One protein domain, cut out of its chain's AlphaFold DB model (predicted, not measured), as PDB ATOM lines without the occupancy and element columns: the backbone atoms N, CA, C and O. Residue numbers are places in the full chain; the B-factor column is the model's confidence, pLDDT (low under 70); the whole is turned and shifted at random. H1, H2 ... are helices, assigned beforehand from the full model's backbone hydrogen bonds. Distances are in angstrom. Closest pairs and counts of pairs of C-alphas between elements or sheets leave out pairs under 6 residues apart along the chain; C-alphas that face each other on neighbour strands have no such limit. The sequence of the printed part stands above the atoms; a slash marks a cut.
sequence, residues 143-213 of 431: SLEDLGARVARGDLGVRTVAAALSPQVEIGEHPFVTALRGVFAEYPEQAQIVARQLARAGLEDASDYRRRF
ATOM      1  N   SER A 143      38.782  81.332  25.623       73.25
ATOM      2  CA  SER A 143      39.617  81.160  24.420       73.25
ATOM      3  C   SER A 143      40.203  79.749  24.301       73.25
ATOM      4  O   SER A 143      40.220  79.164  23.220       73.25
ATOM      5  N   LEU A 144      40.646  79.164  25.421       82.06
ATOM      6  CA  LEU A 144      41.187  77.806  25.436       82.06
ATOM      7  C   LEU A 144      40.074  76.751  25.397       82.06
ATOM      8  O   LEU A 144      40.266  75.693  24.800       82.06
ATOM      9  N   GLU A 145      38.926  77.026  26.020       85.12
ATOM     10  CA  GLU A 145      37.744  76.166  25.962       85.12
ATOM     11  C   GLU A 145      37.164  76.109  24.546       85.12
ATOM     12  O   GLU A 145      36.946  75.008  24.036       85.12
ATOM     13  N   ASP A 146      36.998  77.256  23.879       82.12
ATOM     14  CA  ASP A 146      36.550  77.300  22.486       82.12
ATOM     15  C   ASP A 146      37.555  76.603  21.562       82.12
ATOM     16  O   ASP A 146      37.188  75.681  20.824       82.12
ATOM     17  N   LEU A 147      38.850  76.929  21.678       85.88
ATOM     18  CA  LEU A 147      39.898  76.230  20.934       85.88
ATOM     19  C   LEU A 147      39.846  74.716  21.190       85.88
ATOM     20  O   LEU A 147      39.964  73.922  20.256       85.88
ATOM     21  N   GLY A 148      39.607  74.301  22.435       90.56
ATOM     22  CA  GLY A 148      39.430  72.903  22.816       90.56
ATOM     23  C   GLY A 148      38.212  72.249  22.166       90.56
ATOM     24  O   GLY A 148      38.302  71.119  21.679       90.56
ATOM     25  N   ALA A 149      37.089  72.960  22.077       89.81
ATOM     26  CA  ALA A 149      35.892  72.492  21.388       89.81
ATOM     27  C   ALA A 149      36.149  72.299  19.883       89.81
ATOM     28  O   ALA A 149      35.765  71.269  19.318       89.81
ATOM     29  N   ARG A 150      36.865  73.231  19.245       88.12
ATOM     30  CA  ARG A 150      37.267  73.154  17.828       88.12
ATOM     31  C   ARG A 150      38.233  71.997  17.569       88.12
ATOM     32  O   ARG A 150      38.052  71.222  16.625       88.12
ATOM     33  N   VAL A 151      39.216  71.812  18.454       93.31
ATOM     34  CA  VAL A 151      40.131  70.661  18.434       93.31
ATOM     35  C   VAL A 151      39.352  69.353  18.565       93.31
ATOM     36  O   VAL A 151      39.579  68.425  17.783       93.31
ATOM     37  N   ALA A 152      38.405  69.266  19.498       94.69
ATOM     38  CA  ALA A 152      37.613  68.061  19.725       94.69
ATOM     39  C   ALA A 152      36.719  67.688  18.530       94.69
ATOM     40  O   ALA A 152      36.547  66.496  18.253       94.69
ATOM     41  N   ARG A 153      36.171  68.684  17.818       93.56
ATOM     42  CA  ARG A 153      35.322  68.488  16.631       93.56
ATOM     43  C   ARG A 153      36.095  68.143  15.360       93.56
ATOM     44  O   ARG A 153      35.506  67.557  14.453       93.56
ATOM     45  N   GLY A 154      37.394  68.431  15.294       91.25
ATOM     46  CA  GLY A 154      38.137  68.236  14.050       91.25
ATOM     47  C   GLY A 154      37.887  69.358  13.052       91.25
ATOM     48  O   GLY A 154      37.752  69.085  11.856       91.25
ATOM     49  N   ASP A 155      37.784  70.598  13.532       87.50
ATOM     50  CA  ASP A 155      37.525  71.745  12.668       87.50
ATOM     51  C   ASP A 155      38.634  71.879  11.605       87.50
ATOM     52  O   ASP A 155      39.801  71.530  11.816       87.50
ATOM     53  N   LEU A 156      38.257  72.354  10.416       85.19
ATOM     54  CA  LEU A 156      39.132  72.369   9.242       85.19
ATOM     55  C   LEU A 156      40.421  73.186   9.465       85.19
ATOM     56  O   LEU A 156      41.499  72.744   9.057       85.19
ATOM     57  N   GLY A 157      40.331  74.323  10.159       86.31
ATOM     58  CA  GLY A 157      41.496  75.127  10.547       86.31
ATOM     59  C   GLY A 157      42.474  74.349  11.422       86.31
ATOM     60  O   GLY A 157      43.662  74.276  11.109       86.31
ATOM     61  N   VAL A 158      41.964  73.665  12.453       91.31
ATOM     62  CA  VAL A 158      42.782  72.844  13.360       91.31
ATOM     63  C   VAL A 158      43.479  71.722  12.598       91.31
ATOM     64  O   VAL A 158      44.676  71.515  12.776       91.31
ATOM     65  N   ARG A 159      42.761  71.014  11.715       93.12
ATOM     66  CA  ARG A 159      43.339  69.953  10.870       93.12
ATOM     67  C   ARG A 159      44.461  70.486   9.987       93.12
ATOM     68  O   ARG A 159      45.545  69.914   9.977       93.12
ATOM     69  N   THR A 160      44.233  71.624   9.333       90.56
ATOM     70  CA  THR A 160      45.220  72.281   8.464       90.56
ATOM     71  C   THR A 160      46.490  72.652   9.234       90.56
ATOM     72  O   THR A 160      47.594  72.313   8.802       90.56
ATOM     73  N   VAL A 161      46.348  73.280  10.407       93.06
ATOM     74  CA  VAL A 161      47.485  73.650  11.267       93.06
ATOM     75  C   VAL A 161      48.194  72.407  11.809       93.06
ATOM     76  O   VAL A 161      49.421  72.335  11.768       93.06
ATOM     77  N   ALA A 162      47.455  71.384  12.247       95.06
ATOM     78  CA  ALA A 162      48.027  70.122  12.710       95.06
ATOM     79  C   ALA A 162      48.827  69.411  11.606       95.06
ATOM     80  O   ALA A 162      49.925  68.910  11.847       95.06
ATOM     81  N   ALA A 163      48.322  69.399  10.374       94.50
ATOM     82  CA  ALA A 163      49.020  68.808   9.241       94.50
ATOM     83  C   ALA A 163      50.310  69.554   8.881       94.50
ATOM     84  O   ALA A 163      51.304  68.916   8.518       94.50
ATOM     85  N   ALA A 164      50.315  70.883   9.026       94.94
ATOM     86  CA  ALA A 164      51.502  71.708   8.832       94.94
ATOM     87  C   ALA A 164      52.521  71.550   9.976       94.94
ATOM     88  O   ALA A 164      53.720  71.509   9.715       94.94
ATOM     89  N   LEU A 165      52.067  71.391  11.227       96.25
ATOM     90  CA  LEU A 165      52.929  71.082  12.379       96.25
ATOM     91  C   LEU A 165      53.498  69.656  12.327       96.25
ATOM     92  O   LEU A 165      54.557  69.384  12.898       96.25
ATOM     93  N   SER A 166      52.808  68.725  11.664       96.00
ATOM     94  CA  SER A 166      53.299  67.362  11.492       96.00
ATOM     95  C   SER A 166      54.498  67.330  10.531       96.00
ATOM     96  O   SER A 166      54.428  67.873   9.424       96.00
ATOM     97  N   PRO A 167      55.592  66.624  10.885       93.62
ATOM     98  CA  PRO A 167      56.729  66.440   9.984       93.62
ATOM     99  C   PRO A 167      56.422  65.469   8.830       93.62
ATOM    100  O   PRO A 167      57.245  65.307   7.929       93.62
ATOM    101  N   GLN A 168      55.285  64.767   8.873       92.81
ATOM    102  CA  GLN A 168      54.908  63.792   7.854       92.81
ATOM    103  C   GLN A 168      54.267  64.495   6.659       92.81
ATOM    104  O   GLN A 168      53.310  65.244   6.820       92.81
ATOM    105  N   VAL A 169      54.778  64.208   5.462       93.31
ATOM    106  CA  VAL A 169      54.187  64.654   4.196       93.31
ATOM    107  C   VAL A 169      53.376  63.503   3.601       93.31
ATOM    108  O   VAL A 169      53.921  62.425   3.353       93.31
ATOM    109  N   GLU A 170      52.092  63.720   3.345       91.75
ATOM    110  CA  GLU A 170      51.214  62.772   2.660       91.75
ATOM    111  C   GLU A 170      51.018  63.125   1.181       91.75
ATOM    112  O   GLU A 170      51.057  64.279   0.748       91.75
ATOM    113  N   ILE A 171      50.774  62.093   0.375       89.94
ATOM    114  CA  ILE A 171      50.452  62.255  -1.043       89.94
ATOM    115  C   ILE A 171      49.060  62.883  -1.168       89.94
ATOM    116  O   ILE A 171      48.074  62.302  -0.715       89.94
ATOM    117  N   GLY A 172      48.978  64.023  -1.858       87.31
ATOM    118  CA  GLY A 172      47.721  64.747  -2.064       87.31
ATOM    119  C   GLY A 172      47.362  65.717  -0.938       87.31
ATOM    120  O   GLY A 172      46.201  66.119  -0.847       87.31
ATOM    121  N   GLU A 173      48.335  66.086  -0.095       88.75
ATOM    122  CA  GLU A 173      48.208  67.242   0.795       88.75
ATOM    123  C   GLU A 173      47.793  68.495   0.027       88.75
ATOM    124  O   GLU A 173      48.202  68.717  -1.117       88.75
ATOM    125  N   HIS A 174      46.994  69.334   0.683       87.44
ATOM    126  CA  HIS A 174      46.676  70.650   0.156       87.44
ATOM    127  C   HIS A 174      47.972  71.477   0.009       87.44
ATOM    128  O   HIS A 174      48.779  71.479   0.946       87.44
ATOM    129  N   PRO A 175      48.188  72.210  -1.103       88.44
ATOM    130  CA  PRO A 175      49.402  73.011  -1.304       88.44
ATOM    131  C   PRO A 175      49.705  73.955  -0.132       88.44
ATOM    132  O   PRO A 175      50.844  74.037   0.314       88.44
ATOM    133  N   PHE A 176      48.662  74.562   0.445       86.62
ATOM    134  CA  PHE A 176      48.791  75.425   1.623       86.62
ATOM    135  C   PHE A 176      49.382  74.723   2.850       86.62
ATOM    136  O   PHE A 176      50.192  75.320   3.540       86.62
ATOM    137  N   VAL A 177      49.063  73.448   3.103       91.00
ATOM    138  CA  VAL A 177      49.666  72.702   4.225       91.00
ATOM    139  C   VAL A 177      51.178  72.582   4.035       91.00
ATOM    140  O   VAL A 177      51.941  72.718   4.989       91.00
ATOM    141  N   THR A 178      51.624  72.358   2.796       92.31
ATOM    142  CA  THR A 178      53.056  72.283   2.477       92.31
ATOM    143  C   THR A 178      53.738  73.637   2.651       92.31
ATOM    144  O   THR A 178      54.817  73.689   3.239       92.31
ATOM    145  N   ALA A 179      53.107  74.714   2.185       91.44
ATOM    146  CA  ALA A 179      53.641  76.064   2.314       91.44
ATOM    147  C   ALA A 179      53.689  76.519   3.788       91.44
ATOM    148  O   ALA A 179      54.743  76.921   4.275       91.44
ATOM    149  N   LEU A 180      52.605  76.316   4.547       91.44
ATOM    150  CA  LEU A 180      52.523  76.623   5.980       91.44
ATOM    151  C   LEU A 180      53.546  75.828   6.807       91.44
ATOM    152  O   LEU A 180      54.140  76.358   7.743       91.44
ATOM    153  N   ARG A 181      53.820  74.570   6.442       95.12
ATOM    154  CA  ARG A 181      54.914  73.791   7.045       95.12
ATOM    155  C   ARG A 181      56.279  74.444   6.802       95.12
ATOM    156  O   ARG A 181      57.130  74.410   7.688       95.12
ATOM    157  N   GLY A 182      56.492  75.023   5.618       95.06
ATOM    158  CA  GLY A 182      57.677  75.824   5.304       95.06
ATOM    159  C   GLY A 182      57.821  77.013   6.253       95.06
ATOM    160  O   GLY A 182      58.875  77.173   6.865       95.06
ATOM    161  N   VAL A 183      56.729  77.748   6.474       93.50
ATOM    162  CA  VAL A 183      56.679  78.863   7.432       93.50
ATOM    163  C   VAL A 183      57.006  78.394   8.849       93.50
ATOM    164  O   VAL A 183      57.869  78.963   9.505       93.50
ATOM    165  N   PHE A 184      56.405  77.304   9.330       95.31
ATOM    166  CA  PHE A 184      56.725  76.774  10.661       95.31
ATOM    167  C   PHE A 184      58.184  76.318  10.810       95.31
ATOM    168  O   PHE A 184      58.725  76.348  11.916       95.31
ATOM    169  N   ALA A 185      58.836  75.907   9.720       95.69
ATOM    170  CA  ALA A 185      60.259  75.583   9.732       95.69
ATOM    171  C   ALA A 185      61.150  76.838   9.783       95.69
ATOM    172  O   ALA A 185      62.214  76.793  10.404       95.69
ATOM    173  N   GLU A 186      60.725  77.934   9.152       95.25
ATOM    174  CA  GLU A 186      61.414  79.230   9.176       95.25
ATOM    175  C   GLU A 186      61.222  79.973  10.509       95.25
ATOM    176  O   GLU A 186      62.167  80.580  11.014       95.25
ATOM    177  N   TYR A 187      60.051  79.817  11.134       93.50
ATOM    178  CA  TYR A 187      59.651  80.452  12.395       93.50
ATOM    179  C   TYR A 187      59.406  79.410  13.510       93.50
ATOM    180  O   TYR A 187      58.276  79.225  13.980       93.50
ATOM    181  N   PRO A 188      60.449  78.685  13.963       94.56
ATOM    182  CA  PRO A 188      60.291  77.549  14.871       94.56
ATOM    183  C   PRO A 188      59.844  77.944  16.283       94.56
ATOM    184  O   PRO A 188      59.262  77.116  16.983       94.56
ATOM    185  N   GLU A 189      60.118  79.173  16.727       90.62
ATOM    186  CA  GLU A 189      59.655  79.651  18.033       90.62
ATOM    187  C   GLU A 189      58.130  79.803  18.030       90.62
ATOM    188  O   GLU A 189      57.461  79.195  18.861       90.62
ATOM    189  N   GLN A 190      57.577  80.500  17.036       88.81
ATOM    190  CA  GLN A 190      56.143  80.703  16.834       88.81
ATOM    191  C   GLN A 190      55.422  79.373  16.605       88.81
ATOM    192  O   GLN A 190      54.404  79.104  17.241       88.81
ATOM    193  N   ALA A 191      55.984  78.485  15.779       92.88
ATOM    194  CA  ALA A 191      55.428  77.151  15.569       92.88
ATOM    195  C   ALA A 191      55.323  76.347  16.879       92.88
ATOM    196  O   ALA A 191      54.334  75.648  17.108       92.88
ATOM    197  N   GLN A 192      56.310  76.466  17.776       92.62
ATOM    198  CA  GLN A 192      56.242  75.834  19.094       92.62
ATOM    199  C   GLN A 192      55.180  76.463  20.000       92.62
ATOM    200  O   GLN A 192      54.582  75.731  20.786       92.62
ATOM    201  N   ILE A 193      54.940  77.777  19.914       89.38
ATOM    202  CA  ILE A 193      53.844  78.443  20.637       89.38
ATOM    203  C   ILE A 193      52.512  77.857  20.182       89.38
ATOM    204  O   ILE A 193      51.753  77.349  21.009       89.38
ATOM    205  N   VAL A 194      52.283  77.831  18.865       91.00
ATOM    206  CA  VAL A 194      51.064  77.278  18.265       91.00
ATOM    207  C   VAL A 194      50.856  75.826  18.706       91.00
ATOM    208  O   VAL A 194      49.794  75.471  19.217       91.00
ATOM    209  N   ALA A 195      51.898  74.994  18.610       94.69
ATOM    210  CA  ALA A 195      51.847  73.602  19.050       94.69
ATOM    211  C   ALA A 195      51.551  73.455  20.554       94.69
ATOM    212  O   ALA A 195      50.757  72.598  20.939       94.69
ATOM    213  N   ARG A 196      52.161  74.284  21.418       93.25
ATOM    214  CA  ARG A 196      51.921  74.255  22.871       93.25
ATOM    215  C   ARG A 196      50.469  74.572  23.214       93.25
ATOM    216  O   ARG A 196      49.905  73.890  24.070       93.25
ATOM    217  N   GLN A 197      49.871  75.584  22.588       90.56
ATOM    218  CA  GLN A 197      48.483  75.937  22.890       90.56
ATOM    219  C   GLN A 197      47.494  74.920  22.336       90.56
ATOM    220  O   GLN A 197      46.578  74.524  23.049       90.56
ATOM    221  N   LEU A 198      47.723  74.408  21.123       93.25
ATOM    222  CA  LEU A 198      46.916  73.313  20.587       93.25
ATOM    223  C   LEU A 198      46.990  72.073  21.490       93.25
ATOM    224  O   LEU A 198      45.962  71.461  21.770       93.25
ATOM    225  N   ALA A 199      48.168  71.747  22.030       94.88
ATOM    226  CA  ALA A 199      48.309  70.671  23.009       94.88
ATOM    227  C   ALA A 199      47.520  70.939  24.300       94.88
ATOM    228  O   ALA A 199      46.854  70.033  24.803       94.88
ATOM    229  N   ARG A 200      47.530  72.177  24.814       91.81
ATOM    230  CA  ARG A 200      46.691  72.581  25.960       91.81
ATOM    231  C   ARG A 200      45.194  72.475  25.656       91.81
ATOM    232  O   ARG A 200      44.434  72.127  26.551       91.81
ATOM    233  N   ALA A 201      44.796  72.704  24.406       92.81
ATOM    234  CA  ALA A 201      43.436  72.525  23.904       92.81
ATOM    235  C   ALA A 201      43.077  71.054  23.578       92.81
ATOM    236  O   ALA A 201      41.978  70.768  23.110       92.81
ATOM    237  N   GLY A 202      43.976  70.092  23.822       95.94
ATOM    238  CA  GLY A 202      43.715  68.656  23.646       95.94
ATOM    239  C   GLY A 202      44.285  68.027  22.368       95.94
ATOM    240  O   GLY A 202      44.029  66.852  22.100       95.94
ATOM    241  N   LEU A 203      45.078  68.762  21.582       96.75
ATOM    242  CA  LEU A 203      45.817  68.249  20.424       96.75
ATOM    243  C   LEU A 203      47.213  67.779  20.859       96.75
ATOM    244  O   LEU A 203      48.216  68.446  20.627       96.75
ATOM    245  N   GLU A 204      47.281  66.639  21.549       94.38
ATOM    246  CA  GLU A 204      48.526  66.163  22.177       94.38
ATOM    247  C   GLU A 204      49.659  65.880  21.172       94.38
ATOM    248  O   GLU A 204      50.815  66.208  21.437       94.38
ATOM    249  N   ASP A 205      49.336  65.280  20.022       96.81
ATOM    250  CA  ASP A 205      50.283  65.006  18.938       96.81
ATOM    251  C   ASP A 205      49.631  65.269  17.578       96.81
ATOM    252  O   ASP A 205      48.567  64.735  17.253       96.81
ATOM    253  N   ALA A 206      50.286  66.095  16.763       96.19
ATOM    254  CA  ALA A 206      49.758  66.527  15.476       96.19
ATOM    255  C   ALA A 206      49.651  65.385  14.450       96.19
ATOM    256  O   ALA A 206      48.718  65.354  13.647       96.19
ATOM    257  N   SER A 207      50.563  64.410  14.494       95.38
ATOM    258  CA  SER A 207      50.536  63.260  13.583       95.38
ATOM    259  C   SER A 207      49.414  62.289  13.952       95.38
ATOM    260  O   SER A 207      48.773  61.712  13.077       95.38
ATOM    261  N   ASP A 208      49.160  62.092  15.241       96.00
ATOM    262  CA  ASP A 208      48.066  61.272  15.759       96.00
ATOM    263  C   ASP A 208      46.714  61.938  15.505       96.00
ATOM    264  O   ASP A 208      45.780  61.278  15.036       96.00
ATOM    265  N   TYR A 209      46.635  63.251  15.732       95.88
ATOM    266  CA  TYR A 209      45.455  64.056  15.439       95.88
ATOM    267  C   TYR A 209      45.065  63.952  13.967       95.88
ATOM    268  O   TYR A 209      43.919  63.638  13.651       95.88
ATOM    269  N   ARG A 210      46.037  64.102  13.067       93.88
ATOM    270  CA  ARG A 210      45.836  63.975  11.624       93.88
ATOM    271  C   ARG A 210      45.341  62.591  11.204       93.88
ATOM    272  O   ARG A 210      44.489  62.482  10.332       93.88
ATOM    273  N   ARG A 211      45.794  61.511  11.853       93.88
ATOM    274  CA  ARG A 211      45.251  60.163  11.590       93.88
ATOM    275  C   ARG A 211      43.793  60.022  12.035       93.88
ATOM    276  O   ARG A 211      43.042  59.276  11.408       93.88
ATOM    277  N   ARG A 212      43.400  60.706  13.115       95.62
ATOM    278  CA  ARG A 212      42.021  60.720  13.633       95.62
ATOM    279  C   ARG A 212      41.096  61.606  12.798       95.62
ATOM    280  O   ARG A 212      39.950  61.228  12.571       95.62
ATOM    281  N   PHE A 213      41.600  62.745  12.341       94.38
ATOM    282  CA  PHE A 213      40.897  63.727  11.525       94.38
ATOM    283  C   PHE A 213      41.681  63.966  10.226       94.38
ATOM    284  O   PHE A 213      42.352  64.992  10.106       94.38
TER     285      PHE A 213
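AT A GLANCE: This is residues 143 to 213 of the 431 residues of an uncharacterized protein of Pseudenhygromyxa sp. WMMC2535 (UniProt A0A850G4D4). Short helix H2 sits in the middle of a compact, all-helix domain, with H1 near its first end and H3 packed across its last end. H4 makes a corner with H3 and runs back to H1, while H5 packs on H2. The printed part has 71 residues with five named helices, H1 to H5 in order, and no named strand. The radius of gyration of the C-alphas is 11.4 A, and the outline is rounded, 30 by 26 by 16 A.

HOW THE PARTS SIT: H1, residues 143 to 153, is close to but not clearly touching H2, residues 156 to 165; their closest C-alphas, of Val 151 and Val 158, are 6.1 A apart. H2 touches H3, residues 175 to 186, at a steep tilt of 48 degrees, the same way, closest at the C-alphas of Ala 164 and Arg 181, 4.4 A. H3 and H4, residues 188 to 200, only just touch, with 3 pairs of C-alphas within 8 A, and touch only at the corner; the closest are those of Phe 184 and Ala 191, 5.1 A. H4 touches H1 with residues 197 to 200 alone, about perpendicular at 78 degrees, closest at the C-alphas of Val 151 and Leu 198, 7.6 A. H5, residues 206 to 212, touches H2 at a steep tilt of 46 degrees, opposite ways, closest at the C-alphas of Ala 162 and Ala 206, 4.9 A. H5 is apart from H1 and H3. In H1, H2, H3, H4 and H5 every O i to N i+4 pair is within hydrogen-bond range.

IN THESE COORDINATES: H1 begins at C-alpha 143 (39.617, 81.160, 24.420) and is 15.5 A long; H2 is 14.2 A and H3 17.1 A. H4, the longest, covers 18.2 A. H5 covers 9.8 A and ends at C-alpha 212 (42.021, 60.720, 13.633).

THE WHOLE: The C-alphas farthest apart, of Ser 143 and Ile 171, are 33.5 A apart. The printed part has no cut and no long link. Mean pLDDT of the printed part is 91.8, and no printed residue is under 70.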